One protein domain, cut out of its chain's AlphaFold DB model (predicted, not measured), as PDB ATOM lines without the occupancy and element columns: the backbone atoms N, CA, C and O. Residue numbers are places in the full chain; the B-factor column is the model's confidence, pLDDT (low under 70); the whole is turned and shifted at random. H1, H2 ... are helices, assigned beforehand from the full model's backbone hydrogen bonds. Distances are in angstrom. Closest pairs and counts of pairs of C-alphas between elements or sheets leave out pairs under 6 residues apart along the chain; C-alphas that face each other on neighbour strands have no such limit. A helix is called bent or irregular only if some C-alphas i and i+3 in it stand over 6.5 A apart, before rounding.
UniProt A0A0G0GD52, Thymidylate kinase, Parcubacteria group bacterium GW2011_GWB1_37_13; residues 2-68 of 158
ATOM      1  N   LEU A   2     140.660 171.333 100.547       80.88
ATOM      2  CA  LEU A   2     139.793 170.789  99.475       80.88
ATOM      3  C   LEU A   2     138.308 170.643  99.871       80.88
ATOM      4  O   LEU A   2     137.444 171.189  99.202       80.88
ATOM      5  N   TYR A   3     138.005 170.031 101.024       79.94
ATOM      6  CA  TYR A   3     136.615 169.908 101.501       79.94
ATOM      7  C   TYR A   3     135.904 171.240 101.770       79.94
ATOM      8  O   TYR A   3     134.682 171.263 101.834       79.94
ATOM      9  N   ALA A   4     136.648 172.306 102.060       79.50
ATOM     10  CA  ALA A   4     136.077 173.622 102.327       79.50
ATOM     11  C   ALA A   4     135.816 174.378 101.020       79.50
ATOM     12  O   ALA A   4     134.793 175.041 100.906       79.50
ATOM     13  N   ALA A   5     136.701 174.212 100.028       81.25
ATOM     14  CA  ALA A   5     136.510 174.733  98.677       81.25
ATOM     15  C   ALA A   5     135.272 174.117  97.998       81.25
ATOM     16  O   ALA A   5     134.461 174.845  97.445       81.25
ATOM     17  N   ASP A   6     135.066 172.807  98.151       85.75
ATOM     18  CA  ASP A   6     133.860 172.102  97.684       85.75
ATOM     19  C   ASP A   6     132.560 172.703  98.270       85.75
ATOM     20  O   ASP A   6     131.621 173.043  97.554       85.75
ATOM     21  N   ARG A   7     132.527 172.973  99.586       89.56
ATOM     22  CA  ARG A   7     131.385 173.674 100.212       89.56
ATOM     23  C   ARG A   7     131.234 175.119  99.752       89.56
ATOM     24  O   ARG A   7     130.114 175.626  99.722       89.56
ATOM     25  N   PHE A   8     132.344 175.794  99.469       87.50
ATOM     26  CA  PHE A   8     132.335 177.157  98.955       87.50
ATOM     27  C   PHE A   8     131.708 177.219  97.559       87.50
ATOM     28  O   PHE A   8     130.912 178.118  97.310       87.50
ATOM     29  N   GLU A   9     131.983 176.242  96.696       91.88
ATOM     30  CA  GLU A   9     131.375 176.138  95.366       91.88
ATOM     31  C   GLU A   9     129.846 175.991  95.443       91.88
ATOM     32  O   GLU A   9     129.114 176.678  94.737       91.88
ATOM     33  N   SER A  10     129.343 175.200  96.397       92.31
ATOM     34  CA  SER A  10     127.896 175.029  96.626       92.31
ATOM     35  C   SER A  10     127.235 176.183  97.406       92.31
ATOM     36  O   SER A  10     126.033 176.157  97.676       92.31
ATOM     37  N   ARG A  11     127.994 177.196  97.846       95.19
ATOM     38  CA  ARG A  11     127.521 178.216  98.800       95.19
ATOM     39  C   ARG A  11     126.305 178.984  98.301       95.19
ATOM     40  O   ARG A  11     125.373 179.210  99.075       95.19
ATOM     41  N   ASP A  12     126.363 179.466  97.066       96.50
ATOM     42  CA  ASP A  12     125.368 180.410  96.555       96.50
ATOM     43  C   ASP A  12     124.038 179.709  96.255       96.50
ATOM     44  O   ASP A  12     122.976 180.279  96.511       96.50
ATOM     45  N   GLU A  13     124.084 178.433  95.872       96.50
ATOM     46  CA  GLU A  13     122.903 177.572  95.770       96.50
ATOM     47  C   GLU A  13     122.246 177.344  97.139       96.50
ATOM     48  O   GLU A  13     121.052 177.601  97.304       96.50
ATOM     49  N   ILE A  14     123.028 176.967  98.158       95.81
ATOM     50  CA  ILE A  14     122.516 176.785  99.527       95.81
ATOM     51  C   ILE A  14     121.890 178.092 100.037       95.81
ATOM     52  O   ILE A  14     120.813 178.075 100.633       95.81
ATOM     53  N   LYS A  15     122.529 179.245  99.794       97.25
ATOM     54  CA  LYS A  15     121.980 180.558 100.172       97.25
ATOM     55  C   LYS A  15     120.665 180.861  99.467       97.25
ATOM     56  O   LYS A  15     119.762 181.393 100.110       97.25
ATOM     57  N   LYS A  16     120.557 180.535  98.178       97.75
ATOM     58  CA  LYS A  16     119.320 180.701  97.414       97.75
ATOM     59  C   LYS A  16     118.196 179.864  98.021       97.75
ATOM     60  O   LYS A  16     117.169 180.428  98.373       97.75
ATOM     61  N   TRP A  17     118.415 178.570  98.256       97.69
ATOM     62  CA  TRP A  17     117.399 177.711  98.872       97.69
ATOM     63  C   TRP A  17     116.967 178.199 100.260       97.69
ATOM     64  O   TRP A  17     115.779 178.201 100.570       97.69
ATOM     65  N   LEU A  18     117.905 178.666 101.090       96.44
ATOM     66  CA  LEU A  18     117.557 179.256 102.387       96.44
ATOM     67  C   LEU A  18     116.717 180.531 102.232       96.44
ATOM     68  O   LEU A  18     115.765 180.724 102.983       96.44
ATOM     69  N   LYS A  19     117.047 181.393 101.260       96.94
ATOM     70  CA  LYS A  19     116.280 182.612 100.963       96.94
ATOM     71  C   LYS A  19     114.865 182.293 100.474       96.94
ATOM     72  O   LYS A  19     113.934 183.001 100.843       96.94
ATOM     73  N   ASP A  20     114.712 181.219  99.707       97.75
ATOM     74  CA  ASP A  20     113.428 180.746  99.184       97.75
ATOM     75  C   ASP A  20     112.577 180.027 100.260       97.75
ATOM     76  O   ASP A  20     111.464 179.585  99.985       97.75
ATOM     77  N   GLY A  21     113.073 179.926 101.500       95.50
ATOM     78  CA  GLY A  21     112.336 179.379 102.643       95.50
ATOM     79  C   GLY A  21     112.475 177.866 102.833       95.50
ATOM     80  O   GLY A  21     111.747 177.284 103.640       95.50
ATOM     81  N   TYR A  22     113.399 177.207 102.127       96.44
ATOM     82  CA  TYR A  22     113.617 175.769 102.281       96.44
ATOM     83  C   TYR A  22     114.383 175.419 103.562       96.44
ATOM     84  O   TYR A  22     115.318 176.103 103.982       96.44
ATOM     85  N   ILE A  23     114.043 174.262 104.137       94.25
ATOM     86  CA  ILE A  23     114.848 173.601 105.169       94.25
ATOM     87  C   ILE A  23     115.857 172.686 104.479       94.25
ATOM     88  O   ILE A  23     115.481 171.763 103.759       94.25
ATOM     89  N   ILE A  24     117.142 172.904 104.747       95.31
ATOM     90  CA  ILE A  24     118.229 172.118 104.160       95.31
ATOM     91  C   ILE A  24     118.736 171.093 105.174       95.31
ATOM     92  O   ILE A  24     119.100 171.436 106.300       95.31
ATOM     93  N   ILE A  25     118.815 169.830 104.752       95.38
ATOM     94  CA  ILE A  25     119.408 168.741 105.533       95.38
ATOM     95  C   ILE A  25     120.705 168.311 104.853       95.38
ATOM     96  O   ILE A  25     120.689 167.697 103.790       95.38
ATOM     97  N   ALA A  26     121.838 168.600 105.491       95.44
ATOM     98  CA  ALA A  26     123.150 168.218 104.985       95.44
ATOM     99  C   ALA A  26     123.643 166.919 105.643       95.44
ATOM    100  O   ALA A  26     123.825 166.845 106.864       95.44
ATOM    101  N   ASN A  27     123.915 165.889 104.837       94.25
ATOM    102  CA  ASN A  27     124.633 164.705 105.303       94.25
ATOM    103  C   ASN A  27     126.138 164.994 105.309       94.25
ATOM    104  O   ASN A  27     126.827 164.771 104.316       94.25
ATOM    105  N   ARG A  28     126.627 165.444 106.472       93.81
ATOM    106  CA  ARG A  28     127.928 166.105 106.684       93.81
ATOM    107  C   ARG A  28     127.937 167.548 106.182       93.81
ATOM    108  O   ARG A  28     127.248 167.920 105.244       93.81
ATOM    109  N   TYR A  29     128.750 168.355 106.852       95.81
ATOM    110  CA  TYR A  29     129.017 169.753 106.527       95.81
ATOM    111  C   TYR A  29     130.385 170.138 107.120       95.81
ATOM    112  O   TYR A  29     131.200 169.252 107.398       95.81
ATOM    113  N   ALA A  30     130.641 171.421 107.396       95.50
ATOM    114  CA  ALA A  30     131.855 171.866 108.094       95.50
ATOM    115  C   ALA A  30     132.099 171.127 109.432       95.50
ATOM    116  O   ALA A  30     133.244 170.860 109.801       95.50
ATOM    117  N   SER A  31     131.033 170.684 110.110       95.31
ATOM    118  CA  SER A  31     131.096 169.868 111.333       95.31
ATOM    119  C   SER A  31     131.868 168.554 111.169       95.31
ATOM    120  O   SER A  31     132.574 168.130 112.083       95.31
ATOM    121  N   ALA A  32     131.811 167.917 109.996       94.38
ATOM    122  CA  ALA A  32     132.597 166.714 109.733       94.38
ATOM    123  C   ALA A  32     134.098 167.029 109.663       94.38
ATOM    124  O   ALA A  32     134.913 166.239 110.136       94.38
ATOM    125  N   ASN A  33     134.461 168.195 109.121       93.81
ATOM    126  CA  ASN A  33     135.847 168.651 109.065       93.81
ATOM    127  C   ASN A  33     136.375 168.955 110.479       93.81
ATOM    128  O   ASN A  33     137.471 168.523 110.833       93.81
ATOM    129  N   GLN A  34     135.552 169.594 111.321       95.06
ATOM    130  CA  GLN A  34     135.856 169.836 112.736       95.06
ATOM    131  C   GLN A  34     136.132 168.529 113.496       95.06
ATOM    132  O   GLN A  34     137.141 168.423 114.188       95.06
ATOM    133  N   ILE A  35     135.279 167.514 113.322       95.44
ATOM    134  CA  ILE A  35     135.435 166.202 113.967       95.44
ATOM    135  C   ILE A  35     136.724 165.509 113.513       95.44
ATOM    136  O   ILE A  35     137.552 165.132 114.343       95.44
ATOM    137  N   HIS A  36     136.896 165.342 112.199       93.12
ATOM    138  CA  HIS A  36     137.960 164.502 111.644       93.12
ATOM    139  C   HIS A  36     139.337 165.148 111.752       93.12
ATOM    140  O   HIS A  36     140.304 164.468 112.079       93.12
ATOM    141  N   GLN A  37     139.453 166.449 111.479       93.25
ATOM    142  CA  GLN A  37     140.745 167.134 111.591       93.25
ATOM    143  C   GLN A  37     141.062 167.478 113.046       93.25
ATOM    144  O   GLN A  37     142.202 167.305 113.468       93.25
ATOM    145  N   GLY A  38     140.060 167.862 113.845       92.56
ATOM    146  CA  GLY A  38     140.246 168.062 115.282       92.56
ATOM    147  C   GLY A  38     140.720 166.786 115.988       92.56
ATOM    148  O   GLY A  38     141.618 166.851 116.827       92.56
ATOM    149  N   GLY A  39     140.211 165.619 115.577       91.44
ATOM    150  CA  GLY A  39     140.645 164.314 116.082       91.44
ATOM    151  C   GLY A  39     142.109 163.974 115.798       91.44
ATOM    152  O   GLY A  39     142.705 163.199 116.537       91.44
ATOM    153  N   LYS A  40     142.738 164.586 114.789       91.88
ATOM    154  CA  LYS A  40     144.171 164.387 114.511       91.88
ATOM    155  C   LYS A  40     145.081 165.195 115.438       91.88
ATOM    156  O   LYS A  40     146.280 164.947 115.481       91.88
ATOM    157  N   ILE A  41     144.532 166.160 116.178       91.25
ATOM    158  CA  ILE A  41     145.297 167.056 117.043       91.25
ATOM    159  C   ILE A  41     145.129 166.595 118.490       91.25
ATOM    160  O   ILE A  41     144.074 166.796 119.091       91.25
ATOM    161  N   ALA A  42     146.158 165.965 119.060       87.00
ATOM    162  CA  ALA A  42     146.111 165.432 120.424       87.00
ATOM    163  C   ALA A  42     146.052 166.535 121.496       87.00
ATOM    164  O   ALA A  42     145.309 166.419 122.467       87.00
ATOM    165  N   ASN A  43     146.810 167.620 121.310       91.19
ATOM    166  CA  ASN A  43     146.866 168.727 122.262       91.19
ATOM    167  C   ASN A  43     145.580 169.572 122.212       91.19
ATOM    168  O   ASN A  43     145.258 170.149 121.172       91.19
ATOM    169  N   THR A  44     144.886 169.690 123.347       87.19
ATOM    170  CA  THR A  44     143.604 170.403 123.459       87.19
ATOM    171  C   THR A  44     143.689 171.863 123.020       87.19
ATOM    172  O   THR A  44     142.878 172.285 122.203       87.19
ATOM    173  N   LYS A  45     144.705 172.616 123.469       91.62
ATOM    174  CA  LYS A  45     144.866 174.034 123.099       91.62
ATOM    175  C   LYS A  45     145.077 174.194 121.592       91.62
ATOM    176  O   LYS A  45     144.408 174.999 120.957       91.62
ATOM    177  N   LYS A  46     145.949 173.370 120.992       94.50
ATOM    178  CA  LYS A  46     146.161 173.370 119.532       94.50
ATOM    179  C   LYS A  46     144.886 173.000 118.772       94.50
ATOM    180  O   LYS A  46     144.613 173.585 117.727       94.50
ATOM    181  N   ARG A  47     144.100 172.047 119.288       91.88
ATOM    182  CA  ARG A  47     142.819 171.650 118.688       91.88
ATOM    183  C   ARG A  47     141.825 172.805 118.715       91.88
ATOM    184  O   ARG A  47     141.200 173.072 117.697       91.88
ATOM    185  N   GLU A  48     141.699 173.505 119.836       91.62
ATOM    186  CA  GLU A  48     140.831 174.680 119.964       91.62
ATOM    187  C   GLU A  48     141.243 175.800 119.004       91.62
ATOM    188  O   GLU A  48     140.396 176.306 118.266       91.62
ATOM    189  N   SER A  49     142.538 176.130 118.933       95.25
ATOM    190  CA  SER A  49     143.053 177.119 117.977       95.25
ATOM    191  C   SER A  49     142.756 176.725 116.530       95.25
ATOM    192  O   SER A  49     142.280 177.550 115.752       95.25
ATOM    193  N   PHE A  50     142.970 175.454 116.176       94.81
ATOM    194  CA  PHE A  50     142.647 174.940 114.847       94.81
ATOM    195  C   PHE A  50     141.149 175.029 114.539       94.81
ATOM    196  O   PHE A  50     140.773 175.433 113.443       94.81
ATOM    197  N   LEU A  51     140.282 174.669 115.486       93.12
ATOM    198  CA  LEU A  51     138.833 174.719 115.291       93.12
ATOM    199  C   LEU A  51     138.318 176.153 115.153       93.12
ATOM    200  O   LEU A  51     137.397 176.379 114.367       93.12
ATOM    201  N   LYS A  52     138.926 177.112 115.865       94.25
ATOM    202  CA  LYS A  52     138.645 178.542 115.700       94.25
ATOM    203  C   LYS A  52     139.028 179.012 114.297       94.25
ATOM    204  O   LYS A  52     138.177 179.554 113.600       94.25
ATOM    205  N   TRP A  53     140.258 178.728 113.868       96.06
ATOM    206  CA  TRP A  53     140.723 179.046 112.515       96.06
ATOM    207  C   TRP A  53     139.838 178.402 111.438       96.06
ATOM    208  O   TRP A  53     139.466 179.040 110.459       96.06
ATOM    209  N   LEU A  54     139.443 177.143 111.641       94.88
ATOM    210  CA  LEU A  54     138.577 176.428 110.713       94.88
ATOM    211  C   LEU A  54     137.200 177.096 110.609       94.88
ATOM    212  O   LEU A  54     136.690 177.252 109.507       94.88
ATOM    213  N   ALA A  55     136.603 177.505 111.730       93.19
ATOM    214  CA  ALA A  55     135.321 178.206 111.725       93.19
ATOM    215  C   ALA A  55     135.410 179.578 111.035       93.19
ATOM    216  O   ALA A  55     134.510 179.930 110.277       93.19
ATOM    217  N   GLU A  56     136.490 180.324 111.264       95.81
ATOM    218  CA  GLU A  56     136.747 181.606 110.599       95.81
ATOM    219  C   GLU A  56     136.869 181.434 109.080       95.81
ATOM    220  O   GLU A  56     136.180 182.106 108.313       95.81
ATOM    221  N   MET A  57     137.663 180.461 108.637       95.31
ATOM    222  CA  MET A  57     137.839 180.180 107.215       95.31
ATOM    223  C   MET A  57     136.529 179.736 106.544       95.31
ATOM    224  O   MET A  57     136.171 180.276 105.499       95.31
ATOM    225  N   GLU A  58     135.768 178.814 107.142       95.31
ATOM    226  CA  GLU A  58     134.517 178.322 106.542       95.31
ATOM    227  C   GLU A  58     133.433 179.416 106.514       95.31
ATOM    228  O   GLU A  58     132.780 179.632 105.491       95.31
ATOM    229  N   TYR A  59     133.226 180.119 107.631       95.50
ATOM    230  CA  TYR A  59     132.033 180.947 107.801       95.50
ATOM    231  C   TYR A  59     132.249 182.445 107.600       95.50
ATOM    232  O   TYR A  59     131.299 183.126 107.225       95.50
ATOM    233  N   GLU A  60     133.454 182.966 107.822       95.56
ATOM    234  CA  GLU A  60     133.740 184.398 107.665       95.56
ATOM    235  C   GLU A  60     134.429 184.676 106.324       95.56
ATOM    236  O   GLU A  60     134.043 185.601 105.607       95.56
ATOM    237  N   ILE A  61     135.391 183.828 105.934       95.31
ATOM    238  CA  ILE A  61     136.118 183.963 104.662       95.31
ATOM    239  C   ILE A  61     135.299 183.367 103.511       95.31
ATOM    240  O   ILE A  61     134.919 184.078 102.580       95.31
ATOM    241  N   PHE A  62     134.977 182.073 103.570       94.44
ATOM    242  CA  PHE A  62     134.200 181.403 102.518       94.44
ATOM    243  C   PHE A  62     132.708 181.739 102.577       94.44
ATOM    244  O   PHE A  62     132.007 181.638 101.566       94.44
ATOM    245  N   LYS A  63     132.226 182.238 103.723       95.75
ATOM    246  CA  LYS A  63     130.844 182.701 103.918       95.75
ATOM    247  C   LYS A  63     129.804 181.630 103.603       95.75
ATOM    248  O   LYS A  63     128.721 181.955 103.097       95.75
ATOM    249  N   ILE A  64     130.130 180.363 103.871       96.62
ATOM    250  CA  ILE A  64     129.146 179.285 103.784       96.62
ATOM    251  C   ILE A  64     128.102 179.456 104.901       96.62
ATOM    252  O   ILE A  64     128.462 179.910 105.993       96.62
ATOM    253  N   PRO A  65     126.816 179.140 104.671       96.38
ATOM    254  CA  PRO A  65     125.792 179.303 105.701       96.38
ATOM    255  C   PRO A  65     126.099 178.508 106.979       96.38
ATOM    256  O   PRO A  65     126.338 177.301 106.935       96.38
ATOM    257  N   LYS A  66     126.073 179.170 108.143       95.88
ATOM    258  CA  LYS A  66     126.209 178.488 109.440       95.88
ATOM    259  C   LYS A  66     124.958 177.631 109.697       95.88
ATOM    260  O   LYS A  66     123.852 178.157 109.585       95.88
ATOM    261  N   PRO A  67     125.094 176.347 110.072       95.56
ATOM    262  CA  PRO A  67     123.936 175.520 110.396       95.56
ATOM    263  C   PRO A  67     123.262 176.007 111.685       95.56
ATOM    264  O   PRO A  67     123.942 176.290 112.672       95.56
ATOM    265  N   ASN A  68     121.926 176.033 111.713       94.19
ATOM    266  CA  ASN A  68     121.170 176.341 112.936       94.19
ATOM    267  C   ASN A  68     121.333 175.248 114.003       94.19
ATOM    268  O   ASN A  68     121.314 175.528 115.200       94.19
TER     269      ASN A  68
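What this domain is: This is residues 2 to 68 of the 158 residues of the protein "Thymidylate kinase" of Parcubacteria group bacterium GW2011_GWB1_37_13 (UniProt A0A0G0GD52). An elongated model in two halves: a helical hairpin of the long helix H4 and the shorter H3 makes one half, and H1 and H2, one after the other, run from the open end of that hairpin out to the far end of the other half. From the end of H2 the link of residues 20 to 29 loops back to H3, and residues 62 to 68 turn from the end of H4 into the H2 half. The printed part has 67 residues with four named helices, in the order H1, H2, H3, H4, and no named strand; the class is all helix. It is only just compact, close to loose, with a radius of gyration of the C-alphas of 13.1 A, and spans 42 by 22 by 21 A.

Where its parts are: The longest helix is H4, residues 44 to 61, 24.4 A from C-alpha 44 at (143.604, 170.403, 123.459) to C-alpha 61 at (136.118, 183.963, 104.662). H4 is neither bent nor irregular, but only just: C-alphas 58 and 61 are 6.2 A apart. H3 is residues 30 to 38, 11.7 A long. H1 is residues 2 to 9, 10.8 A long, with C-alpha 2 at (139.793, 170.789, 99.475). H2 is residues 11 to 19, 12.3 A long.

How they stand to each other: H3 and H4 form a helical hairpin: they touch, with the C-alphas of Gly 38 and Arg 47 closest at 5.6 A, and run opposite ways at a shallow tilt of 28 degrees. H1 is close to H4 but not clearly touching; their closest C-alphas are those of Ala 4 and Glu 58, 6.5 A apart. H1 and H4 run the same way at a shallow tilt of 26 degrees. H1 is also close to H3 but not clearly touching; the closest C-alphas are those of Ala 4 and Ala 30, 7.4 A apart, and the two run opposite ways at a shallow tilt of 14 degrees. H1 and H2 meet only through their link. H2 is apart from H3 and from H4. In H2 and H3 every O i to N i+4 pair is within hydrogen-bond range; in H1 it is 3 of 4 pairs and in H4 13 of 14.

The domain as a whole: The C-alphas farthest apart are those of Asp 20 and Asn 43, 42.4 A; the first and last printed C-alphas, of Leu 2 and Asn 68, are 23.6 A apart. The printed part has no cut. The links H1 to H2, of 1 residue, and H3 to H4, of 5 residues, are tight; the link H2 to H3, of 10 residues, is short, and no link is long. The mean pLDDT of the printed part is 93.3, that of H1 is 85, and no printed residue is under 70.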